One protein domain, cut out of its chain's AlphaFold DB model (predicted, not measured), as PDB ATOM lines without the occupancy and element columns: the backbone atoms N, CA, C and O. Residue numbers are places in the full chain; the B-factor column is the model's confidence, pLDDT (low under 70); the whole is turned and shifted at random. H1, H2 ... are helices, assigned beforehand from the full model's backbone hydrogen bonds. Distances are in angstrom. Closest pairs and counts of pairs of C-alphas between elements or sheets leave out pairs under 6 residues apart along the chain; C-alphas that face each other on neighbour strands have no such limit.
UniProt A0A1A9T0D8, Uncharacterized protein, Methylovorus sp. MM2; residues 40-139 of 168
ATOM      1  N   ILE A  40      -8.046 -34.227   6.407       78.88
ATOM      2  CA  ILE A  40      -8.968 -33.165   6.832       78.88
ATOM      3  C   ILE A  40      -9.820 -32.689   5.648       78.88
ATOM      4  O   ILE A  40     -10.972 -32.295   5.827       78.88
ATOM      5  N   MET A  41      -9.277 -32.742   4.429       80.38
ATOM      6  CA  MET A  41      -9.992 -32.304   3.237       80.38
ATOM      7  C   MET A  41     -11.239 -33.164   2.962       80.38
ATOM      8  O   MET A  41     -11.183 -34.398   3.013       80.38
ATOM      9  N   PRO A  42     -12.381 -32.534   2.625       76.94
ATOM     10  CA  PRO A  42     -13.588 -33.262   2.276       76.94
ATOM     11  C   PRO A  42     -13.362 -34.055   0.987       76.94
ATOM     12  O   PRO A  42     -12.997 -33.498  -0.049       76.94
ATOM     13  N   LYS A  43     -13.615 -35.364   1.039       81.06
ATOM     14  CA  LYS A  43     -13.515 -36.226  -0.141       81.06
ATOM     15  C   LYS A  43     -14.703 -35.992  -1.083       81.06
ATOM     16  O   LYS A  43     -15.831 -35.837  -0.599       81.06
ATOM     17  N   PRO A  44     -14.483 -35.989  -2.407       80.19
ATOM     18  CA  PRO A  44     -15.573 -35.951  -3.369       80.19
ATOM     19  C   PRO A  44     -16.381 -37.252  -3.284       80.19
ATOM     20  O   PRO A  44     -15.821 -38.345  -3.215       80.19
ATOM     21  N   VAL A  45     -17.706 -37.124  -3.281       78.81
ATOM     22  CA  VAL A  45     -18.654 -38.248  -3.288       78.81
ATOM     23  C   VAL A  45     -19.752 -37.896  -4.294       78.81
ATOM     24  O   VAL A  45     -20.759 -37.293  -3.921       78.81
ATOM     25  N   PRO A  46     -19.536 -38.163  -5.592       77.06
ATOM     26  CA  PRO A  46     -20.513 -37.839  -6.620       77.06
ATOM     27  C   PRO A  46     -21.564 -38.953  -6.708       77.06
ATOM     28  O   PRO A  46     -21.395 -39.913  -7.454       77.06
ATOM     29  N   ASN A  47     -22.652 -38.834  -5.941       85.38
ATOM     30  CA  ASN A  47     -23.816 -39.721  -6.089       85.38
ATOM     31  C   ASN A  47     -24.588 -39.425  -7.387       85.38
ATOM     32  O   ASN A  47     -25.171 -40.325  -7.979       85.38
ATOM     33  N   LEU A  48     -24.573 -38.162  -7.818       87.94
ATOM     34  CA  LEU A  48     -24.941 -37.705  -9.154       87.94
ATOM     35  C   LEU A  48     -23.644 -37.428  -9.921       87.94
ATOM     36  O   LEU A  48     -22.812 -36.648  -9.459       87.94
ATOM     37  N   THR A  49     -23.445 -38.047 -11.075       91.44
ATOM     38  CA  THR A  49     -22.219 -37.887 -11.873       91.44
ATOM     39  C   THR A  49     -22.207 -36.573 -12.663       91.44
ATOM     40  O   THR A  49     -23.246 -35.957 -12.912       91.44
ATOM     41  N   LEU A  50     -21.019 -36.125 -13.087       91.56
ATOM     42  CA  LEU A  50     -20.891 -34.929 -13.932       91.56
ATOM     43  C   LEU A  50     -21.571 -35.122 -15.299       91.56
ATOM     44  O   LEU A  50     -22.225 -34.204 -15.790       91.56
ATOM     45  N   ASP A  51     -21.495 -36.326 -15.869       91.88
ATOM     46  CA  ASP A  51     -22.162 -36.661 -17.132       91.88
ATOM     47  C   ASP A  51     -23.692 -36.605 -17.002       91.88
ATOM     48  O   ASP A  51     -24.385 -36.136 -17.908       91.88
ATOM     49  N   GLU A  52     -24.244 -37.015 -15.858       92.56
ATOM     50  CA  GLU A  52     -25.674 -36.861 -15.572       92.56
ATOM     51  C   GLU A  52     -26.083 -35.388 -15.474       92.56
ATOM     52  O   GLU A  52     -27.127 -35.020 -16.014       92.56
ATOM     53  N   ILE A  53     -25.263 -34.524 -14.866       92.75
ATOM     54  CA  ILE A  53     -25.511 -33.071 -14.841       92.75
ATOM     55  C   ILE A  53     -25.531 -32.501 -16.265       92.75
ATOM     56  O   ILE A  53     -26.423 -31.718 -16.610       92.75
ATOM     57  N   VAL A  54     -24.589 -32.920 -17.113       94.62
ATOM     58  CA  VAL A  54     -24.556 -32.533 -18.530       94.62
ATOM     59  C   VAL A  54     -25.821 -33.006 -19.247       94.62
ATOM     60  O   VAL A  54     -26.434 -32.237 -19.986       94.62
ATOM     61  N   ASN A  55     -26.262 -34.240 -19.006       95.31
ATOM     62  CA  ASN A  55     -27.479 -34.782 -19.610       95.31
ATOM     63  C   ASN A  55     -28.741 -34.029 -19.162       95.31
ATOM     64  O   ASN A  55     -29.573 -33.697 -20.004       95.31
ATOM     65  N   LEU A  56     -28.867 -33.695 -17.873       93.50
ATOM     66  CA  LEU A  56     -29.968 -32.874 -17.352       93.50
ATOM     67  C   LEU A  56     -29.974 -31.477 -17.989       93.50
ATOM     68  O   LEU A  56     -31.027 -30.968 -18.376       93.50
ATOM     69  N   SER A  57     -28.792 -30.891 -18.170       93.56
ATOM     70  CA  SER A  57     -28.639 -29.587 -18.821       93.56
ATOM     71  C   SER A  57     -29.048 -29.648 -20.301       93.56
ATOM     72  O   SER A  57     -29.814 -28.810 -20.775       93.56
ATOM     73  N   LYS A  58     -28.648 -30.704 -21.028       93.69
ATOM     74  CA  LYS A  58     -29.078 -30.959 -22.418       93.69
ATOM     75  C   LYS A  58     -30.587 -31.186 -22.546       93.69
ATOM     76  O   LYS A  58     -31.179 -30.792 -23.548       93.69
ATOM     77  N   GLN A  59     -31.219 -31.773 -21.529       93.94
ATOM     78  CA  GLN A  59     -32.675 -31.929 -21.434       93.94
ATOM     79  C   GLN A  59     -33.411 -30.616 -21.114       93.94
ATOM     80  O   GLN A  59     -34.634 -30.623 -20.995       93.94
ATOM     81  N   LYS A  60     -32.694 -29.486 -21.003       92.75
ATOM     82  CA  LYS A  60     -33.234 -28.166 -20.640       92.75
ATOM     83  C   LYS A  60     -33.922 -28.151 -19.272       92.75
ATOM     84  O   LYS A  60     -34.832 -27.353 -19.044       92.75
ATOM     85  N   VAL A  61     -33.487 -29.018 -18.357       94.12
ATOM     86  CA  VAL A  61     -33.892 -28.932 -16.952       94.12
ATOM     87  C   VAL A  61     -33.375 -27.596 -16.404       94.12
ATOM     88  O   VAL A  61     -32.212 -27.259 -16.637       94.12
ATOM     89  N   PRO A  62     -34.206 -26.802 -15.710       95.50
ATOM     90  CA  PRO A  62     -33.775 -25.507 -15.203       95.50
ATOM     91  C   PRO A  62     -32.677 -25.672 -14.147       95.50
ATOM     92  O   PRO A  62     -32.716 -26.599 -13.334       95.50
ATOM     93  N   ALA A  63     -31.724 -24.738 -14.134       94.88
ATOM     94  CA  ALA A  63     -30.561 -24.755 -13.247       94.88
ATOM     95  C   ALA A  63     -30.929 -24.975 -11.770       94.88
ATOM     96  O   ALA A  63     -30.295 -25.785 -11.095       94.88
ATOM     97  N   ASP A  64     -31.997 -24.332 -11.289       96.00
ATOM     98  CA  ASP A  64     -32.442 -24.447  -9.896       96.00
ATOM     99  C   ASP A  64     -32.853 -25.886  -9.533       96.00
ATOM    100  O   ASP A  64     -32.486 -26.383  -8.470       96.00
ATOM    101  N   GLN A  65     -33.515 -26.612 -10.445       95.81
ATOM    102  CA  GLN A  65     -33.874 -28.022 -10.225       95.81
ATOM    103  C   GLN A  65     -32.649 -28.944 -10.258       95.81
ATOM    104  O   GLN A  65     -32.597 -29.943  -9.539       95.81
ATOM    105  N   ILE A  66     -31.649 -28.627 -11.085       94.69
ATOM    106  CA  ILE A  66     -30.378 -29.365 -11.096       94.69
ATOM    107  C   ILE A  66     -29.658 -29.160  -9.757       94.69
ATOM    108  O   ILE A  66     -29.209 -30.131  -9.150       94.69
ATOM    109  N   ILE A  67     -29.615 -27.925  -9.250       95.38
ATOM    110  CA  ILE A  67     -29.044 -27.592  -7.937       95.38
ATOM    111  C   ILE A  67     -29.771 -28.340  -6.814       95.38
ATOM    112  O   ILE A  67     -29.124 -28.904  -5.931       95.38
ATOM    113  N   GLU A  68     -31.103 -28.399  -6.843       95.75
ATOM    114  CA  GLU A  68     -31.881 -29.180  -5.874       95.75
ATOM    115  C   GLU A  68     -31.531 -30.670  -5.916       95.75
ATOM    116  O   GLU A  68     -31.331 -31.274  -4.863       95.75
ATOM    117  N   LYS A  69     -31.371 -31.264  -7.105       93.69
ATOM    118  CA  LYS A  69     -30.925 -32.661  -7.251       93.69
ATOM    119  C   LYS A  69     -29.513 -32.882  -6.705       93.69
ATOM    120  O   LYS A  69     -29.266 -33.901  -6.056       93.69
ATOM    121  N   ILE A  70     -28.592 -31.940  -6.919       93.12
ATOM    122  CA  ILE A  70     -27.238 -31.998  -6.345       93.12
ATOM    123  C   ILE A  70     -27.310 -31.964  -4.810       93.12
ATOM    124  O   ILE A  70     -26.680 -32.789  -4.148       93.12
ATOM    125  N   LYS A  71     -28.128 -31.071  -4.236       93.31
ATOM    126  CA  LYS A  71     -28.343 -30.986  -2.781       93.31
ATOM    127  C   LYS A  71     -28.971 -32.261  -2.220       93.31
ATOM    128  O   LYS A  71     -28.476 -32.799  -1.234       93.31
ATOM    129  N   ALA A  72     -30.028 -32.762  -2.857       92.62
ATOM    130  CA  ALA A  72     -30.764 -33.947  -2.417       92.62
ATOM    131  C   ALA A  72     -29.909 -35.219  -2.464       92.62
ATOM    132  O   ALA A  72     -30.012 -36.071  -1.588       92.62
ATOM    133  N   SER A  73     -29.031 -35.330  -3.462       90.94
ATOM    134  CA  SER A  73     -28.080 -36.441  -3.567       90.94
ATOM    135  C   SER A  73     -26.868 -36.294  -2.639       90.94
ATOM    136  O   SER A  73     -26.063 -37.221  -2.560       90.94
ATOM    137  N   ASN A  74     -26.723 -35.157  -1.940       87.94
ATOM    138  CA  ASN A  74     -25.542 -34.796  -1.149       87.94
ATOM    139  C   ASN A  74     -24.236 -34.978  -1.947       87.94
ATOM    140  O   ASN A  74     -23.224 -35.446  -1.421       87.94
ATOM    141  N   SER A  75     -24.284 -34.664  -3.245       88.56
ATOM    142  CA  SER A  75     -23.153 -34.888  -4.140       88.56
ATOM    143  C   SER A  75     -22.081 -33.828  -3.942       88.56
ATOM    144  O   SER A  75     -22.370 -32.632  -3.868       88.56
ATOM    145  N   ARG A  76     -20.825 -34.271  -3.886       87.88
ATOM    146  CA  ARG A  76     -19.652 -33.401  -3.762       87.88
ATOM    147  C   ARG A  76     -18.695 -33.653  -4.912       87.88
ATOM    148  O   ARG A  76     -18.352 -34.804  -5.179       87.88
ATOM    149  N   TYR A  77     -18.230 -32.575  -5.529       90.50
ATOM    150  CA  TYR A  77     -17.351 -32.626  -6.691       90.50
ATOM    151  C   TYR A  77     -16.036 -31.919  -6.407       90.50
ATOM    152  O   TYR A  77     -16.006 -30.875  -5.754       90.50
ATOM    153  N   ASP A  78     -14.965 -32.469  -6.964       88.44
ATOM    154  CA  ASP A  78     -13.694 -31.773  -7.089       88.44
ATOM    155  C   ASP A  78     -13.482 -31.456  -8.570       88.44
ATOM    156  O   ASP A  78     -13.024 -32.299  -9.338       88.44
ATOM    157  N   ILE A  79     -13.935 -30.268  -8.984       89.94
ATOM    158  CA  ILE A  79     -13.783 -29.788 -10.360       89.94
ATOM    159  C   ILE A  79     -12.665 -28.755 -10.446       89.94
ATOM    160  O   ILE A  79     -12.602 -27.787  -9.683       89.94
ATOM    161  N   THR A  80     -11.779 -28.946 -11.418       92.00
ATOM    162  CA  THR A  80     -10.759 -27.949 -11.760       92.00
ATOM    163  C   THR A  80     -11.370 -26.815 -12.596       92.00
ATOM    164  O   THR A  80     -12.362 -27.041 -13.293       92.00
ATOM    165  N   PRO A  81     -10.776 -25.605 -12.603       91.12
ATOM    166  CA  PRO A  81     -11.237 -24.509 -13.462       91.12
ATOM    167  C   PRO A  81     -11.346 -24.898 -14.942       91.12
ATOM    168  O   PRO A  81     -12.316 -24.542 -15.606       91.12
ATOM    169  N   SER A  82     -10.400 -25.693 -15.450       93.88
ATOM    170  CA  SER A  82     -10.437 -26.201 -16.825       93.88
ATOM    171  C   SER A  82     -11.653 -27.100 -17.077       93.88
ATOM    172  O   SER A  82     -12.348 -26.925 -18.074       93.88
ATOM    173  N   GLN A  83     -11.967 -28.008 -16.145       93.31
ATOM    174  CA  GLN A  83     -13.158 -28.859 -16.243       93.31
ATOM    175  C   GLN A  83     -14.454 -28.046 -16.174       93.31
ATOM    176  O   GLN A  83     -15.391 -28.353 -16.903       93.31
ATOM    177  N   ALA A  84     -14.520 -27.000 -15.346       94.12
ATOM    178  CA  ALA A  84     -15.692 -26.127 -15.284       94.12
ATOM    179  C   ALA A  84     -15.956 -25.427 -16.626       94.12
ATOM    180  O   ALA A  84     -17.099 -25.369 -17.084       94.12
ATOM    181  N   VAL A  85     -14.898 -24.963 -17.299       94.94
ATOM    182  CA  VAL A  85     -14.997 -24.396 -18.653       94.94
ATOM    183  C   VAL A  85     -15.515 -25.436 -19.647       94.94
ATOM    184  O   VAL A  85     -16.383 -25.129 -20.464       94.94
ATOM    185  N   ASP A  86     -15.029 -26.673 -19.576       95.81
ATOM    186  CA  ASP A  86     -15.476 -27.733 -20.479       95.81
ATOM    187  C   ASP A  86     -16.924 -28.168 -20.211       95.81
ATOM    188  O   ASP A  86     -17.668 -28.411 -21.160       95.81
ATOM    189  N   LEU A  87     -17.371 -28.183 -18.952       95.06
ATOM    190  CA  LEU A  87     -18.775 -28.407 -18.589       95.06
ATOM    191  C   LEU A  87     -19.677 -27.272 -19.093       95.06
ATOM    192  O   LEU A  87     -20.756 -27.529 -19.628       95.06
ATOM    193  N   SER A  88     -19.217 -26.023 -18.999       95.12
ATOM    194  CA  SER A  88     -19.931 -24.870 -19.556       95.12
ATOM    195  C   SER A  88     -20.090 -24.984 -21.078       95.12
ATOM    196  O   SER A  88     -21.196 -24.820 -21.594       95.12
ATOM    197  N   LYS A  89     -19.034 -25.383 -21.807       95.38
ATOM    198  CA  LYS A  89     -19.113 -25.665 -23.259       95.38
ATOM    199  C   LYS A  89     -20.093 -26.791 -23.595       95.38
ATOM    200  O   LYS A  89     -20.685 -26.784 -24.671       95.38
ATOM    201  N   GLN A  90     -20.265 -27.757 -22.694       94.00
ATOM    202  CA  GLN A  90     -21.227 -28.852 -22.843       94.00
ATOM    203  C   GLN A  90     -22.678 -28.446 -22.538       94.00
ATOM    204  O   GLN A  90     -23.582 -29.272 -22.678       94.00
ATOM    205  N   GLY A  91     -22.912 -27.182 -22.174       92.62
ATOM    206  CA  GLY A  91     -24.236 -26.613 -21.950       92.62
ATOM    207  C   GLY A  91     -24.686 -26.618 -20.490       92.62
ATOM    208  O   GLY A  91     -25.865 -26.380 -20.242       92.62
ATOM    209  N   VAL A  92     -23.791 -26.889 -19.533       95.62
ATOM    210  CA  VAL A  92     -24.107 -26.740 -18.105       95.62
ATOM    211  C   VAL A  92     -24.229 -25.255 -17.768       95.62
ATOM    212  O   VAL A  92     -23.354 -24.453 -18.098       95.62
ATOM    213  N   ASP A  93     -25.329 -24.895 -17.109       95.69
ATOM    214  CA  ASP A  93     -25.615 -23.517 -16.715       95.69
ATOM    215  C   ASP A  93     -24.585 -22.996 -15.697       95.69
ATOM    216  O   ASP A  93     -24.189 -23.706 -14.767       95.69
ATOM    217  N   GLY A  94     -24.178 -21.733 -15.849       94.06
ATOM    218  CA  GLY A  94     -23.199 -21.092 -14.968       94.06
ATOM    219  C   GLY A  94     -23.615 -21.106 -13.496       94.06
ATOM    220  O   GLY A  94     -22.779 -21.364 -12.638       94.06
ATOM    221  N   LYS A  95     -24.912 -20.967 -13.190       95.69
ATOM    222  CA  LYS A  95     -25.416 -21.019 -11.809       95.69
ATOM    223  C   LYS A  95     -25.171 -22.373 -11.149       95.69
ATOM    224  O   LYS A  95     -24.922 -22.436  -9.948       95.69
ATOM    225  N   VAL A  96     -25.253 -23.461 -11.919       95.19
ATOM    226  CA  VAL A  96     -24.975 -24.814 -11.414       95.19
ATOM    227  C   VAL A  96     -23.488 -24.943 -11.087       95.19
ATOM    228  O   VAL A  96     -23.139 -25.465 -10.030       95.19
ATOM    229  N   LEU A  97     -22.616 -24.434 -11.961       95.50
ATOM    230  CA  LEU A  97     -21.166 -24.447 -11.748       95.50
ATOM    231  C   LEU A  97     -20.765 -23.589 -10.540       95.50
ATOM    232  O   LEU A  97     -20.017 -24.062  -9.685       95.50
ATOM    233  N   ASP A  98     -21.319 -22.381 -10.421       95.50
ATOM    234  CA  ASP A  98     -21.105 -21.487  -9.278       95.50
ATOM    235  C   ASP A  98     -21.541 -22.149  -7.968       95.50
ATOM    236  O   ASP A  98     -20.827 -22.097  -6.964       95.50
ATOM    237  N   PHE A  99     -22.688 -22.834  -7.981       95.56
ATOM    238  CA  PHE A  99     -23.157 -23.595  -6.831       95.56
ATOM    239  C   PHE A  99     -22.186 -24.721  -6.453       95.56
ATOM    240  O   PHE A  99     -21.888 -24.886  -5.271       95.56
ATOM    241  N   ILE A 100     -21.669 -25.479  -7.427       93.38
ATOM    242  CA  ILE A 100     -20.695 -26.550  -7.171       93.38
ATOM    243  C   ILE A 100     -19.423 -25.984  -6.522       93.38
ATOM    244  O   ILE A 100     -18.932 -26.555  -5.545       93.38
ATOM    245  N   TYR A 101     -18.921 -24.844  -7.007       93.38
ATOM    246  CA  TYR A 101     -17.771 -24.164  -6.405       93.38
ATOM    247  C   TYR A 101     -18.052 -23.702  -4.977       93.38
ATOM    248  O   TYR A 101     -17.293 -24.033  -4.063       93.38
ATOM    249  N   ALA A 102     -19.165 -22.998  -4.765       93.69
ATOM    250  CA  ALA A 102     -19.556 -22.513  -3.446       93.69
ATOM    251  C   ALA A 102     -19.738 -23.667  -2.446       93.69
ATOM    252  O   ALA A 102     -19.252 -23.599  -1.319       93.69
ATOM    253  N   ALA A 103     -20.378 -24.762  -2.867       92.44
ATOM    254  CA  ALA A 103     -20.584 -25.944  -2.037       92.44
ATOM    255  C   ALA A 103     -19.260 -26.621  -1.651       92.44
ATOM    256  O   ALA A 103     -19.091 -27.045  -0.507       92.44
ATOM    257  N   ARG A 104     -18.297 -26.692  -2.579       91.12
ATOM    258  CA  ARG A 104     -16.956 -27.217  -2.298       91.12
ATOM    259  C   ARG A 104     -16.216 -26.341  -1.290       91.12
ATOM    260  O   ARG A 104     -15.652 -26.866  -0.335       91.12
ATOM    261  N   GLU A 105     -16.215 -25.025  -1.488       91.94
ATOM    262  CA  GLU A 105     -15.576 -24.098  -0.548       91.94
ATOM    263  C   GLU A 105     -16.188 -24.184   0.846       91.94
ATOM    264  O   GLU A 105     -15.454 -24.215   1.834       91.94
ATOM    265  N   GLN A 106     -17.516 -24.258   0.928       92.06
ATOM    266  CA  GLN A 106     -18.225 -24.443   2.186       92.06
ATOM    267  C   GLN A 106     -17.780 -25.738   2.874       92.06
ATOM    268  O   GLN A 106     -17.347 -25.697   4.019       92.06
ATOM    269  N   ALA A 107     -17.774 -26.865   2.156       90.44
ATOM    270  CA  ALA A 107     -17.358 -28.151   2.714       90.44
ATOM    271  C   ALA A 107     -15.907 -28.139   3.226       90.44
ATOM    272  O   ALA A 107     -15.597 -28.786   4.225       90.44
ATOM    273  N   VAL A 108     -15.012 -27.408   2.555       90.50
ATOM    274  CA  VAL A 108     -13.623 -27.234   3.003       90.50
ATOM    275  C   VAL A 108     -13.566 -26.416   4.294       90.50
ATOM    276  O   VAL A 108     -12.872 -26.805   5.231       90.50
ATOM    277  N   ARG A 109     -14.308 -25.305   4.372       91.56
ATOM    278  CA  ARG A 109     -14.379 -24.465   5.580       91.56
ATOM    279  C   ARG A 109     -14.948 -25.239   6.768       91.56
ATOM    280  O   ARG A 109     -14.371 -25.178   7.851       91.56
ATOM    281  N   ASP A 110     -16.017 -25.993   6.544       91.62
ATOM    282  CA  ASP A 110     -16.668 -26.808   7.570       91.62
ATOM    283  C   ASP A 110     -15.721 -27.907   8.078       91.62
ATOM    284  O   ASP A 110     -15.561 -28.070   9.285       91.62
ATOM    285  N   GLY A 111     -14.990 -28.580   7.178       89.56
ATOM    286  CA  GLY A 111     -13.988 -29.581   7.561       89.56
ATOM    287  C   GLY A 111     -12.877 -29.018   8.458       89.56
ATOM    288  O   GLY A 111     -12.482 -29.653   9.438       89.56
ATOM    289  N   PHE A 112     -12.406 -27.796   8.184       89.88
ATOM    290  CA  PHE A 112     -11.445 -27.124   9.065       89.88
ATOM    291  C   PHE A 112     -12.060 -26.713  10.406       89.88
ATOM    292  O   PHE A 112     -11.404 -26.851  11.441       89.88
ATOM    293  N   ALA A 113     -13.300 -26.223  10.404       90.88
ATOM    294  CA  ALA A 113     -14.004 -25.853  11.626       90.88
ATOM    295  C   ALA A 113     -14.197 -27.064  12.551       90.88
ATOM    296  O   ALA A 113     -13.946 -26.964  13.753       90.88
ATOM    297  N   ASP A 114     -14.562 -28.220  11.997       91.12
ATOM    298  CA  ASP A 114     -14.731 -29.466  12.746       91.12
ATOM    299  C   ASP A 114     -13.422 -29.934  13.393       91.12
ATOM    300  O   ASP A 114     -13.404 -30.289  14.576       91.12
ATOM    301  N   GLU A 115     -12.305 -29.877  12.663       89.88
ATOM    302  CA  GLU A 115     -10.989 -30.252  13.194       89.88
ATOM    303  C   GLU A 115     -10.514 -29.284  14.294       89.88
ATOM    304  O   GLU A 115      -9.977 -29.717  15.318       89.88
ATOM    305  N   ILE A 116     -10.757 -27.978  14.137       91.19
ATOM    306  CA  ILE A 116     -10.473 -26.983  15.182       91.19
ATOM    307  C   ILE A 116     -11.308 -27.280  16.430       91.19
ATOM    308  O   ILE A 116     -10.752 -27.417  17.520       91.19
ATOM    309  N   ASN A 117     -12.621 -27.456  16.272       94.69
ATOM    310  CA  ASN A 117     -13.536 -27.745  17.375       94.69
ATOM    311  C   ASN A 117     -13.147 -29.030  18.115       94.69
ATOM    312  O   ASN A 117     -13.184 -29.082  19.348       94.69
ATOM    313  N   LYS A 118     -12.731 -30.064  17.377       93.19
ATOM    314  CA  LYS A 118     -12.242 -31.322  17.942       93.19
ATOM    315  C   LYS A 118     -10.995 -31.102  18.800       93.19
ATOM    316  O   LYS A 118     -10.991 -31.490  19.969       93.19
ATOM    317  N   ARG A 119      -9.978 -30.417  18.268       91.19
ATOM    318  CA  ARG A 119      -8.732 -30.118  19.000       91.19
ATOM    319  C   ARG A 119      -8.974 -29.233  20.214       91.19
ATOM    320  O   ARG A 119      -8.367 -29.433  21.264       91.19
ATOM    321  N   GLU A 120      -9.856 -28.245  20.099       95.06
ATOM    322  CA  GLU A 120     -10.229 -27.397  21.229       95.06
ATOM    323  C   GLU A 120     -10.911 -28.195  22.338       95.06
ATOM    324  O   GLU A 120     -10.610 -27.997  23.517       95.06
ATOM    325  N   LYS A 121     -11.800 -29.122  21.976       96.12
ATOM    326  CA  LYS A 121     -12.459 -30.009  22.932       96.12
ATOM    327  C   LYS A 121     -11.454 -30.922  23.636       96.12
ATOM    328  O   LYS A 121     -11.510 -31.039  24.856       96.12
ATOM    329  N   GLU A 122     -10.523 -31.520  22.898       95.69
ATOM    330  CA  GLU A 122      -9.457 -32.364  23.457       95.69
ATOM    331  C   GLU A 122      -8.580 -31.583  24.448       95.69
ATOM    332  O   GLU A 122      -8.379 -32.031  25.577       95.69
ATOM    333  N   LYS A 123      -8.158 -30.364  24.086       95.75
ATOM    334  CA  LYS A 123      -7.393 -29.478  24.978       95.75
ATOM    335  C   LYS A 123      -8.163 -29.119  26.247       95.75
ATOM    336  O   LYS A 123      -7.593 -29.151  27.335       95.75
ATOM    337  N   LYS A 124      -9.455 -28.788  26.130       96.75
ATOM    338  CA  LYS A 124     -10.308 -28.487  27.292       96.75
ATOM    339  C   LYS A 124     -10.418 -29.694  28.224       96.75
ATOM    340  O   LYS A 124     -10.228 -29.545  29.428       96.75
ATOM    341  N   LEU A 125     -10.642 -30.888  27.677       97.06
ATOM    342  CA  LEU A 125     -10.711 -32.127  28.458       97.06
ATOM    343  C   LEU A 125      -9.387 -32.442  29.163       97.06
ATOM    344  O   LEU A 125      -9.387 -32.858  30.321       97.06
ATOM    345  N   GLU A 126      -8.255 -32.220  28.498       95.56
ATOM    346  CA  GLU A 126      -6.939 -32.410  29.104       95.56
ATOM    347  C   GLU A 126      -6.685 -31.410  30.239       95.56
ATOM    348  O   GLU A 126      -6.253 -31.805  31.324       95.56
ATOM    349  N   GLN A 127      -7.026 -30.136  30.039       94.81
ATOM    350  CA  GLN A 127      -6.939 -29.114  31.084       94.81
ATOM    351  C   GLN A 127      -7.823 -29.451  32.289       94.81
ATOM    352  O   GLN A 127      -7.385 -29.330  33.434       94.81
ATOM    353  N   GLU A 128      -9.051 -29.917  32.060       95.88
ATOM    354  CA  GLU A 128      -9.949 -30.370  33.123       95.88
ATOM    355  C   GLU A 128      -9.401 -31.596  33.859       95.88
ATOM    356  O   GLU A 128      -9.471 -31.657  35.092       95.88
ATOM    357  N   ARG A 129      -8.813 -32.556  33.133       94.75
ATOM    358  CA  ARG A 129      -8.155 -33.734  33.715       94.75
ATOM    359  C   ARG A 129      -6.991 -33.321  34.611       94.75
ATOM    360  O   ARG A 129      -6.932 -33.766  35.754       94.75
ATOM    361  N   LEU A 130      -6.111 -32.448  34.122       93.50
ATOM    362  CA  LEU A 130      -4.965 -31.932  34.874       93.50
ATOM    363  C   LEU A 130      -5.410 -31.140  36.103       93.50
ATOM    364  O   LEU A 130      -4.872 -31.338  37.189       93.50
ATOM    365  N   LYS A 131      -6.437 -30.290  35.973       91.62
ATOM    366  CA  LYS A 131      -7.018 -29.554  37.103       91.62
ATOM    367  C   LYS A 131      -7.582 -30.506  38.155       91.62
ATOM    368  O   LYS A 131      -7.371 -30.295  39.344       91.62
ATOM    369  N   ARG A 132      -8.277 -31.564  37.734       89.94
ATOM    370  CA  ARG A 132      -8.805 -32.591  38.638       89.94
ATOM    371  C   ARG A 132      -7.681 -33.344  39.345       89.94
ATOM    372  O   ARG A 132      -7.753 -33.527  40.552       89.94
ATOM    373  N   GLU A 133      -6.649 -33.756  38.615       88.25
ATOM    374  CA  GLU A 133      -5.470 -34.421  39.178       88.25
ATOM    375  C   GLU A 133      -4.749 -33.518  40.186       88.25
ATOM    376  O   GLU A 133      -4.423 -33.956  41.287       88.25
ATOM    377  N   TYR A 134      -4.577 -32.237  39.852       86.56
ATOM    378  CA  TYR A 134      -4.025 -31.239  40.761       86.56
ATOM    379  C   TYR A 134      -4.867 -31.109  42.032       86.56
ATOM    380  O   TYR A 134      -4.311 -31.159  43.120       86.56
ATOM    381  N   LEU A 135      -6.198 -31.009  41.921       86.75
ATOM    382  CA  LEU A 135      -7.095 -30.955  43.080       86.75
ATOM    383  C   LEU A 135      -7.002 -32.217  43.947       86.75
ATOM    384  O   LEU A 135      -6.932 -32.094  45.166       86.75
ATOM    385  N   TRP A 136      -6.943 -33.408  43.341       77.75
ATOM    386  CA  TRP A 136      -6.749 -34.669  44.068       77.75
ATOM    387  C   TRP A 136      -5.409 -34.714  44.807       77.75
ATOM    388  O   TRP A 136      -5.372 -35.088  45.975       77.75
ATOM    389  N   ARG A 137      -4.313 -34.306  44.155       76.88
ATOM    390  CA  ARG A 137      -2.976 -34.252  44.776       76.88
ATOM    391  C   ARG A 137      -2.864 -33.151  45.827       76.88
ATOM    392  O   ARG A 137      -2.108 -33.295  46.781       76.88
ATOM    393  N   SER A 138      -3.588 -32.054  45.636       69.19
ATOM    394  CA  SER A 138      -3.572 -30.883  46.503       69.19
ATOM    395  C   SER A 138      -4.517 -31.010  47.693       69.19
ATOM    396  O   SER A 138      -4.531 -30.073  48.483       69.19
ATOM    397  N   GLN A 139      -5.291 -32.094  47.855       61.66
ATOM    398  CA  GLN A 139      -6.045 -32.320  49.090       61.66
ATOM    399  C   GLN A 139      -5.072 -32.683  50.221       61.66
ATOM    400  O   GLN A 139      -4.622 -33.829  50.298       61.66
TER     401      GLN A 139
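Overview. This is residues 40 to 139 of the 168 residues of an uncharacterized protein of Methylovorus sp. MM2 (UniProt A0A1A9T0D8). Picture a small head in which the short helices H2 and H3 pack on the first turns of one very long helix, H4, and a third short helix, H1, packs on H2; the far part of H4, residues 116 to 137, sticks out from this head like a handle. In the head the chain makes two helical hairpins, H1 with H2 and H3 with the first turns of H4. The printed part has 100 residues, with four named helices in the order H1, H2, H3, H4 and no named strand, and its class is all helix. The whole is extended, with a radius of gyration of the C-alphas of 21.7 A and spans of 75 by 25 by 17 A; the long arm of H4 makes the length.

Along the chain. Start at Ile 40 and pass to C-alpha 50 at (-20.891, -34.929, -13.932), where H1 begins; it covers residues 50 to 58, 12.4 A long. H2 follows at residues 63 to 72, 14.2 A, and H3 at residues 81 to 89, 12.6 A. Find C-alpha 94 at (-23.199, -21.092, -14.968); from there H4 runs 64.4 A to C-alpha 137 at (-2.976, -34.252, 44.776).

Arrangement. H1 and H2, a helical hairpin, touch, closest at the C-alphas of Ile 53 and Ile 66, 7.2 A; they run opposite ways at a shallow tilt of 33 degrees, only just short of steep. H2 touches H4 at residues 95 to 99 alone, closest at the C-alphas of Ala 63 and Val 96, 5.9 A. H3 and H4, also a helical hairpin, only just touch, with 3 pairs of C-alphas within 8 A, at residues 94 to 97 of H4 alone; the closest C-alphas are those of Ala 84 and Leu 97, 6.7 A. H1 and H4 are apart. In H1, H2, H3 and H4 every O i to N i+4 pair is within hydrogen-bond range.

Size, cuts and confidence. Look for the farthest C-alphas at Gln 59 and Gln 139, 75.4 A apart. The printed part has no cut, and no link is long. Residues 138 to 139 are under pLDDT 70.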